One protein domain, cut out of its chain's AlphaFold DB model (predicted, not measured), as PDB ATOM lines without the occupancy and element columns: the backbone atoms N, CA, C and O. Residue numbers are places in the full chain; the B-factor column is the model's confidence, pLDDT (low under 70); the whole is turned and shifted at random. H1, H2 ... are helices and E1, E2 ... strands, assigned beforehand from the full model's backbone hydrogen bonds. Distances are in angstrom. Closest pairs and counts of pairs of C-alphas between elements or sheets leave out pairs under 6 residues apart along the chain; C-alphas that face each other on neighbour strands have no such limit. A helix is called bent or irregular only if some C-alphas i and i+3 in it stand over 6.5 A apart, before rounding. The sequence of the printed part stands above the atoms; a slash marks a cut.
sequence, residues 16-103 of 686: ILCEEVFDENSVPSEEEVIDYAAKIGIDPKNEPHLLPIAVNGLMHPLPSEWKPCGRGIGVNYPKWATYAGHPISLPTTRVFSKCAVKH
ATOM      1  N   ILE A  16     -40.634   9.105 -21.958       83.19
ATOM      2  CA  ILE A  16     -40.189   9.214 -23.344       83.19
ATOM      3  C   ILE A  16     -38.695   9.535 -23.327       83.19
ATOM      4  O   ILE A  16     -38.277  10.574 -22.814       83.19
ATOM      5  N   LEU A  17     -37.882   8.630 -23.869       83.75
ATOM      6  CA  LEU A  17     -36.472   8.904 -24.139       83.75
ATOM      7  C   LEU A  17     -36.388   9.731 -25.418       83.75
ATOM      8  O   LEU A  17     -36.761   9.249 -26.488       83.75
ATOM      9  N   CYS A  18     -35.907  10.964 -25.302       84.19
ATOM     10  CA  CYS A  18     -35.723  11.832 -26.452       84.19
ATOM     11  C   CYS A  18     -34.343  11.609 -27.085       84.19
ATOM     12  O   CYS A  18     -33.361  11.320 -26.398       84.19
ATOM     13  N   GLU A  19     -34.275  11.763 -28.405       84.62
ATOM     14  CA  GLU A  19     -33.014  11.895 -29.134       84.62
ATOM     15  C   GLU A  19     -32.606  13.375 -29.096       84.62
ATOM     16  O   GLU A  19     -33.396  14.257 -29.446       84.62
ATOM     17  N   GLU A  20     -31.398  13.641 -28.599       85.31
ATOM     18  CA  GLU A  20     -30.808  14.978 -28.537       85.31
ATOM     19  C   GLU A  20     -30.381  15.421 -29.937       85.31
ATOM     20  O   GLU A  20     -29.728  14.671 -30.664       85.31
ATOM     21  N   VAL A  21     -30.763  16.640 -30.314       85.44
ATOM     22  CA  VAL A  21     -30.301  17.297 -31.537       85.44
ATOM     23  C   VAL A  21     -29.669  18.621 -31.127       85.44
ATOM     24  O   VAL A  21     -30.337  19.659 -31.073       85.44
ATOM     25  N   PHE A  22     -28.385  18.533 -30.785       87.00
ATOM     26  CA  PHE A  22     -27.507  19.672 -30.556       87.00
ATOM     27  C   PHE A  22     -27.208  20.376 -31.891       87.00
ATOM     28  O   PHE A  22     -27.053  19.717 -32.919       87.00
ATOM     29  N   ASP A  23     -27.150  21.706 -31.872       89.44
ATOM     30  CA  ASP A  23     -26.793  22.539 -33.023       89.44
ATOM     31  C   ASP A  23     -25.573  23.380 -32.639       89.44
ATOM     32  O   ASP A  23     -25.674  24.293 -31.817       89.44
ATOM     33  N   GLU A  24     -24.417  23.059 -33.222       88.56
ATOM     34  CA  GLU A  24     -23.137  23.738 -32.970       88.56
ATOM     35  C   GLU A  24     -23.175  25.235 -33.324       88.56
ATOM     36  O   GLU A  24     -22.400  26.015 -32.771       88.56
ATOM     37  N   ASN A  25     -24.104  25.646 -34.195       90.75
ATOM     38  CA  ASN A  25     -24.299  27.039 -34.595       90.75
ATOM     39  C   ASN A  25     -25.342  27.770 -33.732       90.75
ATOM     40  O   ASN A  25     -25.590  28.960 -33.954       90.75
ATOM     41  N   SER A  26     -25.978  27.090 -32.770       90.56
ATOM     42  CA  SER A  26     -26.839  27.764 -31.799       90.56
ATOM     43  C   SER A  26     -26.002  28.663 -30.882       90.56
ATOM     44  O   SER A  26     -24.868  28.352 -30.535       90.56
ATOM     45  N   VAL A  27     -26.551  29.820 -30.510       94.19
ATOM     46  CA  VAL A  27     -25.934  30.737 -29.544       94.19
ATOM     47  C   VAL A  27     -26.960  30.963 -28.435       94.19
ATOM     48  O   VAL A  27     -28.066  31.414 -28.749       94.19
ATOM     49  N   PRO A  28     -26.653  30.631 -27.167       96.56
ATOM     50  CA  PRO A  28     -27.601  30.784 -26.073       96.56
ATOM     51  C   PRO A  28     -27.860  32.267 -25.802       96.56
ATOM     52  O   PRO A  28     -26.956  33.102 -25.913       96.56
ATOM     53  N   SER A  29     -29.093  32.601 -25.434       97.19
ATOM     54  CA  SER A  29     -29.436  33.970 -25.045       97.19
ATOM     55  C   SER A  29     -28.809  34.342 -23.694       97.19
ATOM     56  O   SER A  29     -28.560  33.485 -22.846       97.19
ATOM     57  N   GLU A  30     -28.572  35.637 -23.460       96.88
ATOM     58  CA  GLU A  30     -28.017  36.124 -22.185       96.88
ATOM     59  C   GLU A  30     -28.914  35.741 -20.990       96.88
ATOM     60  O   GLU A  30     -28.408  35.402 -19.922       96.88
ATOM     61  N   GLU A  31     -30.235  35.693 -21.193       97.31
ATOM     62  CA  GLU A  31     -31.210  35.240 -20.194       97.31
ATOM     63  C   GLU A  31     -31.048  33.742 -19.864       97.31
ATOM     64  O   GLU A  31     -30.999  33.379 -18.691       97.31
ATOM     65  N   GLU A  32     -30.862  32.871 -20.865       95.94
ATOM     66  CA  GLU A  32     -30.601  31.437 -20.641       95.94
ATOM     67  C   GLU A  32     -29.252  31.182 -19.958       95.94
ATOM     68  O   GLU A  32     -29.152  30.301 -19.102       95.94
ATOM     69  N   VAL A  33     -28.220  31.963 -20.294       97.81
ATOM     70  CA  VAL A  33     -26.903  31.903 -19.636       97.81
ATOM     71  C   VAL A  33     -27.016  32.310 -18.164       97.81
ATOM     72  O   VAL A  33     -26.426  31.654 -17.305       97.81
ATOM     73  N   ILE A  34     -27.803  33.344 -17.858       97.94
ATOM     74  CA  ILE A  34     -28.091  33.808 -16.492       97.94
ATOM     75  C   ILE A  34     -28.872  32.751 -15.692       97.94
ATOM     76  O   ILE A  34     -28.481  32.431 -14.565       97.94
ATOM     77  N   ASP A  35     -29.924  32.168 -16.271       97.69
ATOM     78  CA  ASP A  35     -30.723  31.116 -15.629       97.69
ATOM     79  C   ASP A  35     -29.911  29.830 -15.409       97.69
ATOM     80  O   ASP A  35     -30.012  29.194 -14.354       97.69
ATOM     81  N   TYR A  36     -29.062  29.444 -16.369       97.31
ATOM     82  CA  TYR A  36     -28.176  28.289 -16.226       97.31
ATOM     83  C   TYR A  36     -27.080  28.540 -15.182       97.31
ATOM     84  O   TYR A  36     -26.846  27.667 -14.348       97.31
ATOM     85  N   ALA A  37     -26.466  29.731 -15.162       98.06
ATOM     86  CA  ALA A  37     -25.499  30.135 -14.138       98.06
ATOM     87  C   ALA A  37     -26.099  30.018 -12.727       98.06
ATOM     88  O   ALA A  37     -25.548  29.311 -11.879       98.06
ATOM     89  N   ALA A  38     -27.284  30.599 -12.511       97.50
ATOM     90  CA  ALA A  38     -28.000  30.510 -11.240       97.50
ATOM     91  C   ALA A  38     -28.351  29.056 -10.861       97.50
ATOM     92  O   ALA A  38     -28.281  28.681  -9.689       97.50
ATOM     93  N   LYS A  39     -28.680  28.211 -11.846       97.06
ATOM     94  CA  LYS A  39     -28.978  26.780 -11.659       97.06
ATOM     95  C   LYS A  39     -27.751  25.942 -11.271       97.06
ATOM     96  O   LYS A  39     -27.926  24.948 -10.568       97.06
ATOM     97  N   ILE A  40     -26.542  26.327 -11.692       96.75
ATOM     98  CA  ILE A  40     -25.277  25.701 -11.257       96.75
ATOM     99  C   ILE A  40     -24.632  26.398 -10.045       96.75
ATOM    100  O   ILE A  40     -23.583  25.962  -9.580       96.75
ATOM    101  N   GLY A  41     -25.282  27.429  -9.491       97.56
ATOM    102  CA  GLY A  41     -24.877  28.103  -8.252       97.56
ATOM    103  C   GLY A  41     -23.954  29.314  -8.420       97.56
ATOM    104  O   GLY A  41     -23.503  29.843  -7.409       97.56
ATOM    105  N   ILE A  42     -23.700  29.764  -9.653       98.12
ATOM    106  CA  ILE A  42     -22.949  30.992  -9.955       98.12
ATOM    107  C   ILE A  42     -23.889  32.197  -9.822       98.12
ATOM    108  O   ILE A  42     -24.982  32.193 -10.396       98.12
ATOM    109  N   ASP A  43     -23.468  33.254  -9.124       98.00
ATOM    110  CA  ASP A  43     -24.241  34.501  -9.059       98.00
ATOM    111  C   ASP A  43     -23.911  35.411 -10.264       98.00
ATOM    112  O   ASP A  43     -22.818  35.979 -10.324       98.00
ATOM    113  N   PRO A  44     -24.847  35.647 -11.204       97.50
ATOM    114  CA  PRO A  44     -24.585  36.427 -12.417       97.50
ATOM    115  C   PRO A  44     -24.236  37.904 -12.155       97.50
ATOM    116  O   PRO A  44     -23.720  38.579 -13.046       97.50
ATOM    117  N   LYS A  45     -24.521  38.436 -10.957       97.44
ATOM    118  CA  LYS A  45     -24.256  39.835 -10.579       97.44
ATOM    119  C   LYS A  45     -22.956  39.993  -9.802       97.44
ATOM    120  O   LYS A  45     -22.289  41.014  -9.957       97.44
ATOM    121  N   ASN A  46     -22.614  39.014  -8.966       98.25
ATOM    122  CA  ASN A  46     -21.395  39.041  -8.153       98.25
ATOM    123  C   ASN A  46     -20.203  38.364  -8.855       98.25
ATOM    124  O   ASN A  46     -19.059  38.767  -8.647       98.25
ATOM    125  N   GLU A  47     -20.456  37.397  -9.740       97.62
ATOM    126  CA  GLU A  47     -19.445  36.550 -10.383       97.62
ATOM    127  C   GLU A  47     -19.522  36.576 -11.931       97.62
ATOM    128  O   GLU A  47     -19.411  35.530 -12.573       97.62
ATOM    129  N   PRO A  48     -19.654  37.748 -12.596       97.19
ATOM    130  CA  PRO A  48     -19.843  37.818 -14.053       97.19
ATOM    131  C   PRO A  48     -18.672  37.226 -14.860       97.19
ATOM    132  O   PRO A  48     -18.827  36.873 -16.025       97.19
ATOM    133  N   HIS A  49     -17.499  37.080 -14.238       97.81
ATOM    134  CA  HIS A  49     -16.322  36.436 -14.820       97.81
ATOM    135  C   HIS A  49     -16.443  34.902 -14.929       97.81
ATOM    136  O   HIS A  49     -15.660  34.294 -15.656       97.81
ATOM    137  N   LEU A  50     -17.417  34.282 -14.250       98.00
ATOM    138  CA  LEU A  50     -17.719  32.849 -14.337       98.00
ATOM    139  C   LEU A  50     -18.846  32.532 -15.337       98.00
ATOM    140  O   LEU A  50     -19.034  31.370 -15.688       98.00
ATOM    141  N   LEU A  51     -19.556  33.538 -15.867       97.62
ATOM    142  CA  LEU A  51     -20.596  33.343 -16.891       97.62
ATOM    143  C   LEU A  51     -20.125  32.576 -18.147       97.62
ATOM    144  O   LEU A  51     -20.919  31.786 -18.658       97.62
ATOM    145  N   PRO A  52     -18.865  32.680 -18.625       97.75
ATOM    146  CA  PRO A  52     -18.369  31.818 -19.701       97.75
ATOM    147  C   PRO A  52     -18.441  30.313 -19.390       97.75
ATOM    148  O   PRO A  52     -18.565  29.513 -20.312       97.75
ATOM    149  N   ILE A  53     -18.425  29.906 -18.115       97.75
ATOM    150  CA  ILE A  53     -18.626  28.501 -17.712       97.75
ATOM    151  C   ILE A  53     -20.081  28.082 -17.968       97.75
ATOM    152  O   ILE A  53     -20.323  26.980 -18.455       97.75
ATOM    153  N   ALA A  54     -21.047  28.970 -17.714       97.69
ATOM    154  CA  ALA A  54     -22.457  28.735 -18.025       97.69
ATOM    155  C   ALA A  54     -22.723  28.716 -19.542       97.69
ATOM    156  O   ALA A  54     -23.447  27.841 -20.012       97.69
ATOM    157  N   VAL A  55     -22.080  29.601 -20.320       97.19
ATOM    158  CA  VAL A  55     -22.108  29.548 -21.798       97.19
ATOM    159  C   VAL A  55     -21.568  28.203 -22.290       97.19
ATOM    160  O   VAL A  55     -22.252  27.501 -23.028       97.19
ATOM    161  N   ASN A  56     -20.377  27.805 -21.832       96.31
ATOM    162  CA  ASN A  56     -19.754  26.544 -22.231       96.31
ATOM    163  C   ASN A  56     -20.588  25.321 -21.813       96.31
ATOM    164  O   ASN A  56     -20.635  24.351 -22.557       96.31
ATOM    165  N   GLY A  57     -21.269  25.365 -20.662       95.50
ATOM    166  CA  GLY A  57     -22.155  24.296 -20.182       95.50
ATOM    167  C   GLY A  57     -23.500  24.192 -20.914       95.50
ATOM    168  O   GLY A  57     -24.126  23.132 -20.875       95.50
ATOM    169  N   LEU A  58     -23.941  25.258 -21.592       94.56
ATOM    170  CA  LEU A  58     -25.056  25.230 -22.550       94.56
ATOM    171  C   LEU A  58     -24.600  24.805 -23.955       94.56
ATOM    172  O   LEU A  58     -25.367  24.176 -24.678       94.56
ATOM    173  N   MET A  59     -23.352  25.121 -24.316       94.88
ATOM    174  CA  MET A  59     -22.717  24.803 -25.601       94.88
ATOM    175  C   MET A  59     -21.942  23.476 -25.616       94.88
ATOM    176  O   MET A  59     -21.180  23.224 -26.548       94.88
ATOM    177  N   HIS A  60     -22.119  22.619 -24.609       94.00
ATOM    178  CA  HIS A  60     -21.578  21.263 -24.623       94.00
ATOM    179  C   HIS A  60     -22.705  20.257 -24.904       94.00
ATOM    180  O   HIS A  60     -23.731  20.319 -24.220       94.00
ATOM    181  N   PRO A  61     -22.533  19.316 -25.853       92.06
ATOM    182  CA  PRO A  61     -23.451  18.190 -25.982       92.06
ATOM    183  C   PRO A  61     -23.407  17.335 -24.708       92.06
ATOM    184  O   PRO A  61     -22.385  17.295 -24.010       92.06
ATOM    185  N   LEU A  62     -24.497  16.632 -24.389       90.25
ATOM    186  CA  LEU A  62     -24.474  15.715 -23.245       90.25
ATOM    187  C   LEU A  62     -23.492  14.547 -23.482       90.25
ATOM    188  O   LEU A  62     -23.274  14.135 -24.626       90.25
ATOM    189  N   PRO A  63     -22.924  13.957 -22.410       91.94
ATOM    190  CA  PRO A  63     -22.157  12.718 -22.515       91.94
ATOM    191  C   PRO A  63     -22.962  11.611 -23.210       91.94
ATOM    192  O   PRO A  63     -24.165  11.477 -22.991       91.94
ATOM    193  N   SER A  64     -22.292  10.788 -24.021       86.69
ATOM    194  CA  SER A  64     -22.908   9.794 -24.925       86.69
ATOM    195  C   SER A  64     -23.882   8.803 -24.259       86.69
ATOM    196  O   SER A  64     -24.788   8.249 -24.891       86.69
ATOM    197  N   GLU A  65     -23.674   8.572 -22.968       89.69
ATOM    198  CA  GLU A  65     -24.383   7.654 -22.092       89.69
ATOM    199  C   GLU A  65     -25.490   8.333 -21.262       89.69
ATOM    200  O   GLU A  65     -26.183   7.672 -20.483       89.69
ATOM    201  N   TRP A  66     -25.703   9.639 -21.428       89.31
ATOM    202  CA  TRP A  66     -26.818  10.393 -20.853       89.31
ATOM    203  C   TRP A  66     -27.882  10.605 -21.927       89.31
ATOM    204  O   TRP A  66     -27.566  10.821 -23.094       89.31
ATOM    205  N   LYS A  67     -29.167  10.534 -21.553       86.25
ATOM    206  CA  LYS A  67     -30.268  10.868 -22.473       86.25
ATOM    207  C   LYS A  67     -31.322  11.737 -21.787       86.25
ATOM    208  O   LYS A  67     -31.690  11.439 -20.642       86.25
ATOM    209  N   PRO A  68     -31.841  12.784 -22.455       85.12
ATOM    210  CA  PRO A  68     -32.943  13.575 -21.925       85.12
ATOM    211  C   PRO A  68     -34.210  12.712 -21.851       85.12
ATOM    212  O   PRO A  68     -34.681  12.191 -22.864       85.12
ATOM    213  N   CYS A  69     -34.778  12.555 -20.650       84.75
ATOM    214  CA  CYS A  69     -36.039  11.850 -20.457       84.75
ATOM    215  C   CYS A  69     -37.185  12.841 -20.198       84.75
ATOM    216  O   CYS A  69     -37.235  13.572 -19.202       84.75
ATOM    217  N   GLY A  70     -38.120  12.878 -21.147       79.19
ATOM    218  CA  GLY A  70     -39.369  13.610 -21.030       79.19
ATOM    219  C   GLY A  70     -40.388  12.790 -20.246       79.19
ATOM    220  O   GLY A  70     -40.593  11.601 -20.508       79.19
ATOM    221  N   ARG A  71     -41.081  13.424 -19.298       76.88
ATOM    222  CA  ARG A  71     -42.311  12.849 -18.748       76.88
ATOM    223  C   ARG A  71     -43.409  12.978 -19.803       76.88
ATOM    224  O   ARG A  71     -43.736  14.094 -20.200       76.88
ATOM    225  N   GLY A  72     -43.968  11.853 -20.244       67.69
ATOM    226  CA  GLY A  72     -45.118  11.847 -21.138       67.69
ATOM    227  C   GLY A  72     -46.308  12.576 -20.507       67.69
ATOM    228  O   GLY A  72     -46.580  12.408 -19.319       67.69
ATOM    229  N   ILE A  73     -47.011  13.353 -21.337       52.06
ATOM    230  CA  ILE A  73     -48.217  14.132 -21.013       52.06
ATOM    231  C   ILE A  73     -47.972  15.287 -20.013       52.06
ATOM    232  O   ILE A  73     -47.950  15.107 -18.799       52.06
ATOM    233  N   GLY A  74     -47.914  16.514 -20.548       54.03
ATOM    234  CA  GLY A  74     -48.011  17.762 -19.776       54.03
ATOM    235  C   GLY A  74     -46.669  18.381 -19.370       54.03
ATOM    236  O   GLY A  74     -46.129  18.047 -18.316       54.03
ATOM    237  N   VAL A  75     -46.194  19.325 -20.202       52.44
ATOM    238  CA  VAL A  75     -45.039  20.236 -20.011       52.44
ATOM    239  C   VAL A  75     -44.423  20.213 -18.609       52.44
ATOM    240  O   VAL A  75     -44.819  20.949 -17.709       52.44
ATOM    241  N   ASN A  76     -43.421  19.354 -18.438       52.56
ATOM    242  CA  ASN A  76     -42.563  19.309 -17.264       52.56
ATOM    243  C   ASN A  76     -41.127  19.057 -17.716       52.56
ATOM    244  O   ASN A  76     -40.888  18.259 -18.622       52.56
ATOM    245  N   TYR A  77     -40.201  19.767 -17.075       51.81
ATOM    246  CA  TYR A  77     -38.791  19.854 -17.446       51.81
ATOM    247  C   TYR A  77     -38.151  18.480 -17.701       51.81
ATOM    248  O   TYR A  77     -38.405  17.550 -16.921       51.81
ATOM    249  N   PRO A  78     -37.300  18.348 -18.740       54.09
ATOM    250  CA  PRO A  78     -36.573  17.112 -18.982       54.09
ATOM    251  C   PRO A  78     -35.741  16.779 -17.746       54.09
ATOM    252  O   PRO A  78     -34.981  17.609 -17.239       54.09
ATOM    253  N   LYS A  79     -35.896  15.553 -17.252       56.84
ATOM    254  CA  LYS A  79     -34.962  15.003 -16.274       56.84
ATOM    255  C   LYS A  79     -33.846  14.315 -17.048       56.84
ATOM    256  O   LYS A  79     -34.061  13.789 -18.139       56.84
ATOM    257  N   TRP A  80     -32.642  14.341 -16.501       57.44
ATOM    258  CA  TRP A  80     -31.562  13.507 -17.006       57.44
ATOM    259  C   TRP A  80     -31.738  12.093 -16.450       57.44
ATOM    260  O   TRP A  80     -32.100  11.909 -15.284       57.44
ATOM    261  N   ALA A  81     -31.497  11.092 -17.291       53.62
ATOM    262  CA  ALA A  81     -31.372   9.704 -16.878       53.62
ATOM    263  C   ALA A  81     -30.040   9.166 -17.405       53.62
ATOM    264  O   ALA A  81     -29.776   9.210 -18.608       53.62
ATOM    265  N   THR A  82     -29.200   8.669 -16.500       45.91
ATOM    266  CA  THR A  82     -27.930   8.033 -16.849       45.91
ATOM    267  C   THR A  82     -28.193   6.618 -17.359       45.91
ATOM    268  O   THR A  82     -28.793   5.792 -16.666       45.91
ATOM    269  N   TYR A  83     -27.740   6.303 -18.573       48.34
ATOM    270  CA  TYR A  83     -27.822   4.954 -19.132       48.34
ATOM    271  C   TYR A  83     -26.629   4.114 -18.656       48.34
ATOM    272  O   TYR A  83     -25.794   3.662 -19.438       48.34
ATOM    273  N   ALA A  84     -26.543   3.899 -17.340       40.09
ATOM    274  CA  ALA A  84     -25.598   2.942 -16.777       40.09
ATOM    275  C   ALA A  84     -25.863   1.554 -17.389       40.09
ATOM    276  O   ALA A  84     -26.992   1.068 -17.357       40.09
ATOM    277  N   GLY A  85     -24.826   0.911 -17.939       37.97
ATOM    278  CA  GLY A  85     -24.930  -0.286 -18.790       37.97
ATOM    279  C   GLY A  85     -25.441  -1.579 -18.130       37.97
ATOM    280  O   GLY A  85     -25.325  -2.650 -18.722       37.97
ATOM    281  N   HIS A  86     -26.006  -1.510 -16.923       38.47
ATOM    282  CA  HIS A  86     -26.663  -2.635 -16.267       38.47
ATOM    283  C   HIS A  86     -28.183  -2.603 -16.487       38.47
ATOM    284  O   HIS A  86     -28.801  -1.542 -16.386       38.47
ATOM    285  N   PRO A  87     -28.830  -3.760 -16.723       32.66
ATOM    286  CA  PRO A  87     -30.279  -3.841 -16.858       32.66
ATOM    287  C   PRO A  87     -30.961  -3.679 -15.491       32.66
ATOM    288  O   PRO A  87     -31.383  -4.654 -14.870       32.66
ATOM    289  N   ILE A  88     -31.100  -2.434 -15.022       35.78
ATOM    290  CA  ILE A  88     -31.985  -2.104 -13.900       35.78
ATOM    291  C   ILE A  88     -33.410  -2.452 -14.337       35.78
ATOM    292  O   ILE A  88     -34.008  -1.784 -15.184       35.78
ATOM    293  N   SER A  89     -33.941  -3.537 -13.778       34.97
ATOM    294  CA  SER A  89     -35.229  -4.117 -14.147       34.97
ATOM    295  C   SER A  89     -36.396  -3.308 -13.573       34.97
ATOM    296  O   SER A  89     -37.069  -3.749 -12.643       34.97
ATOM    297  N   LEU A  90     -36.641  -2.120 -14.129       38.66
ATOM    298  CA  LEU A  90     -37.904  -1.408 -13.947       38.66
ATOM    299  C   LEU A  90     -38.985  -2.093 -14.804       38.66
ATOM    300  O   LEU A  90     -38.856  -2.113 -16.031       38.66
ATOM    301  N   PRO A  91     -40.041  -2.675 -14.198       33.53
ATOM    302  CA  PRO A  91     -41.113  -3.329 -14.936       33.53
ATOM    303  C   PRO A  91     -42.069  -2.268 -15.493       33.53
ATOM    304  O   PRO A  91     -43.100  -1.949 -14.906       33.53
ATOM    305  N   THR A  92     -41.707  -1.676 -16.627       39.97
ATOM    306  CA  THR A  92     -42.566  -0.736 -17.358       39.97
ATOM    307  C   THR A  92     -42.345  -0.927 -18.855       39.97
ATOM    308  O   THR A  92     -41.210  -1.036 -19.320       39.97
ATOM    309  N   THR A  93     -43.433  -1.041 -19.612       34.75
ATOM    310  CA  THR A  93     -43.416  -1.383 -21.039       34.75
ATOM    311  C   THR A  93     -42.708  -0.312 -21.866       34.75
ATOM    312  O   THR A  93     -43.204   0.801 -22.008       34.75
ATOM    313  N   ARG A  94     -41.549  -0.657 -22.445       44.62
ATOM    314  CA  ARG A  94     -40.807   0.216 -23.367       44.62
ATOM    315  C   ARG A  94     -41.536   0.329 -24.709       44.62
ATOM    316  O   ARG A  94     -41.298  -0.473 -25.610       44.62
ATOM    317  N   VAL A  95     -42.383   1.344 -24.852       40.84
ATOM    318  CA  VAL A  95     -42.821   1.845 -26.161       40.84
ATOM    319  C   VAL A  95     -41.770   2.843 -26.649       40.84
ATOM    320  O   VAL A  95     -41.506   3.844 -25.990       40.84
ATOM    321  N   PHE A  96     -41.134   2.564 -27.789       38.50
ATOM    322  CA  PHE A  96     -40.121   3.446 -28.378       38.50
ATOM    323  C   PHE A  96     -40.771   4.482 -29.307       38.50
ATOM    324  O   PHE A  96     -40.745   4.345 -30.530       38.50
ATOM    325  N   SER A  97     -41.356   5.530 -28.728       45.22
ATOM    326  CA  SER A  97     -41.764   6.732 -29.458       45.22
ATOM    327  C   SER A  97     -40.549   7.641 -29.692       45.22
ATOM    328  O   SER A  97     -39.990   8.209 -28.756       45.22
ATOM    329  N   LYS A  98     -40.115   7.780 -30.952       43.03
ATOM    330  CA  LYS A  98     -39.037   8.712 -31.322       43.03
ATOM    331  C   LYS A  98     -39.516  10.160 -31.184       43.03
ATOM    332  O   LYS A  98     -40.297  10.634 -32.007       43.03
ATOM    333  N   CYS A  99     -38.991  10.870 -30.191       50.47
ATOM    334  CA  CYS A  99     -39.100  12.321 -30.080       50.47
ATOM    335  C   CYS A  99     -37.706  12.940 -30.213       50.47
ATOM    336  O   CYS A  99     -36.838  12.685 -29.381       50.47
ATOM    337  N   ALA A 100     -37.494  13.756 -31.244       45.31
ATOM    338  CA  ALA A 100     -36.285  14.561 -31.380       45.31
ATOM    339  C   ALA A 100     -36.481  15.894 -30.644       45.31
ATOM    340  O   ALA A 100     -37.437  16.621 -30.928       45.31
ATOM    341  N   VAL A 101     -35.587  16.222 -29.712       53.53
ATOM    342  CA  VAL A 101     -35.558  17.537 -29.058       53.53
ATOM    343  C   VAL A 101     -34.489  18.374 -29.745       53.53
ATOM    344  O   VAL A 101     -33.299  18.106 -29.608       53.53
ATOM    345  N   LYS A 102     -34.931  19.375 -30.511       45.22
ATOM    346  CA  LYS A 102     -34.043  20.365 -31.126       45.22
ATOM    347  C   LYS A 102     -33.653  21.415 -30.101       45.22
ATOM    348  O   LYS A 102     -34.531  22.007 -29.473       45.22
ATOM    349  N   HIS A 103     -32.359  21.680 -29.986       49.72
ATOM    350  CA  HIS A 103     -31.850  22.771 -29.170       49.72
ATOM    351  C   HIS A 103     -32.041  24.090 -29.931       49.72
ATOM    352  O   HIS A 103     -31.292  24.427 -30.839       49.72
TER     353      HIS A 103
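AT A GLANCE: This is residues 16 to 103 of the 686 residues of an uncharacterized protein of Oncopeltus fasciatus (UniProt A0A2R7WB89). Two lobes lie end to end: a small, strongly twisted sheet of four strands, and a pair of helices, H1 and H2, that cross at about a right angle and do not cover the sheet. Two connections, residues 22 to 29 and residues 59 to 65, join the lobes, and at the end away from the helices a long loop, residues 83 to 98, runs from one edge of the sheet round to the other, with residues 86 to 93 sticking out free. The printed part has 88 residues, with two named helices and four named strands in the order E1 H1 H2 E2 E3 E4; the sheet is mixed, in the order E3, E2, E1, E4. The class is mixed, helices and strands, with under half of the residues, 42 of 88, in named elements. The whole is loose, with a radius of gyration of the C-alphas of 15.8 A, and elongated, spanning 47 by 26 by 25 A.

IN THESE COORDINATES: In the sheet, E1 is residues 16 to 21, 15.2 A long from C-alpha 16 at (-40.189, 9.214, -23.344). E2 is residues 66 to 71, 15.8 A; E3 is residues 79 to 82, 9.9 A; E4 is residues 99 to 102, 9.6 A, ending with C-alpha 102 at (-34.043, 20.365, -31.126). H1 is residues 30 to 40, 15.3 A, and begins with C-alpha 30 at (-28.017, 36.124, -22.185). H2 is residues 48 to 58, 16.1 A, and is irregular: C-alphas 49 and 52 are 7.0 A apart.

HOW THE PARTS SIT: E1 and E2 are inner strands and antiparallel neighbours, at 128 degrees, with N 16 and O 70 within hydrogen-bond range at 2.9 A. E1 is staggered, pairing with E2 over residues 16 to 17 and with E4 over residues 18 to 21. E4, an edge strand, is parallel to E1, at 35 degrees, with N 19 and O 99 at 2.9 A. E3, the other edge strand, forms an antiparallel hairpin with E2, at 141 degrees, with N 69 and O 79 at 2.9 A. H1 and H2 are not on the sheet. They touch, their closest C-alphas being those of Ala 37 and Ala 54, 5.1 A apart, and their lines are about perpendicular at 90 degrees. Every O i to N i+4 pair is within hydrogen-bond range in H1, and 4 of 7 in H2.

THE WHOLE: The two C-alphas farthest apart, those of Asn 46 and Thr 93, are 47.8 A apart. The printed part has no cut. The link from E3 to E4, 16 residues, is long; the other links are short. The mean pLDDT of the printed part is 75.8, and residues 72 to 103 are under 70.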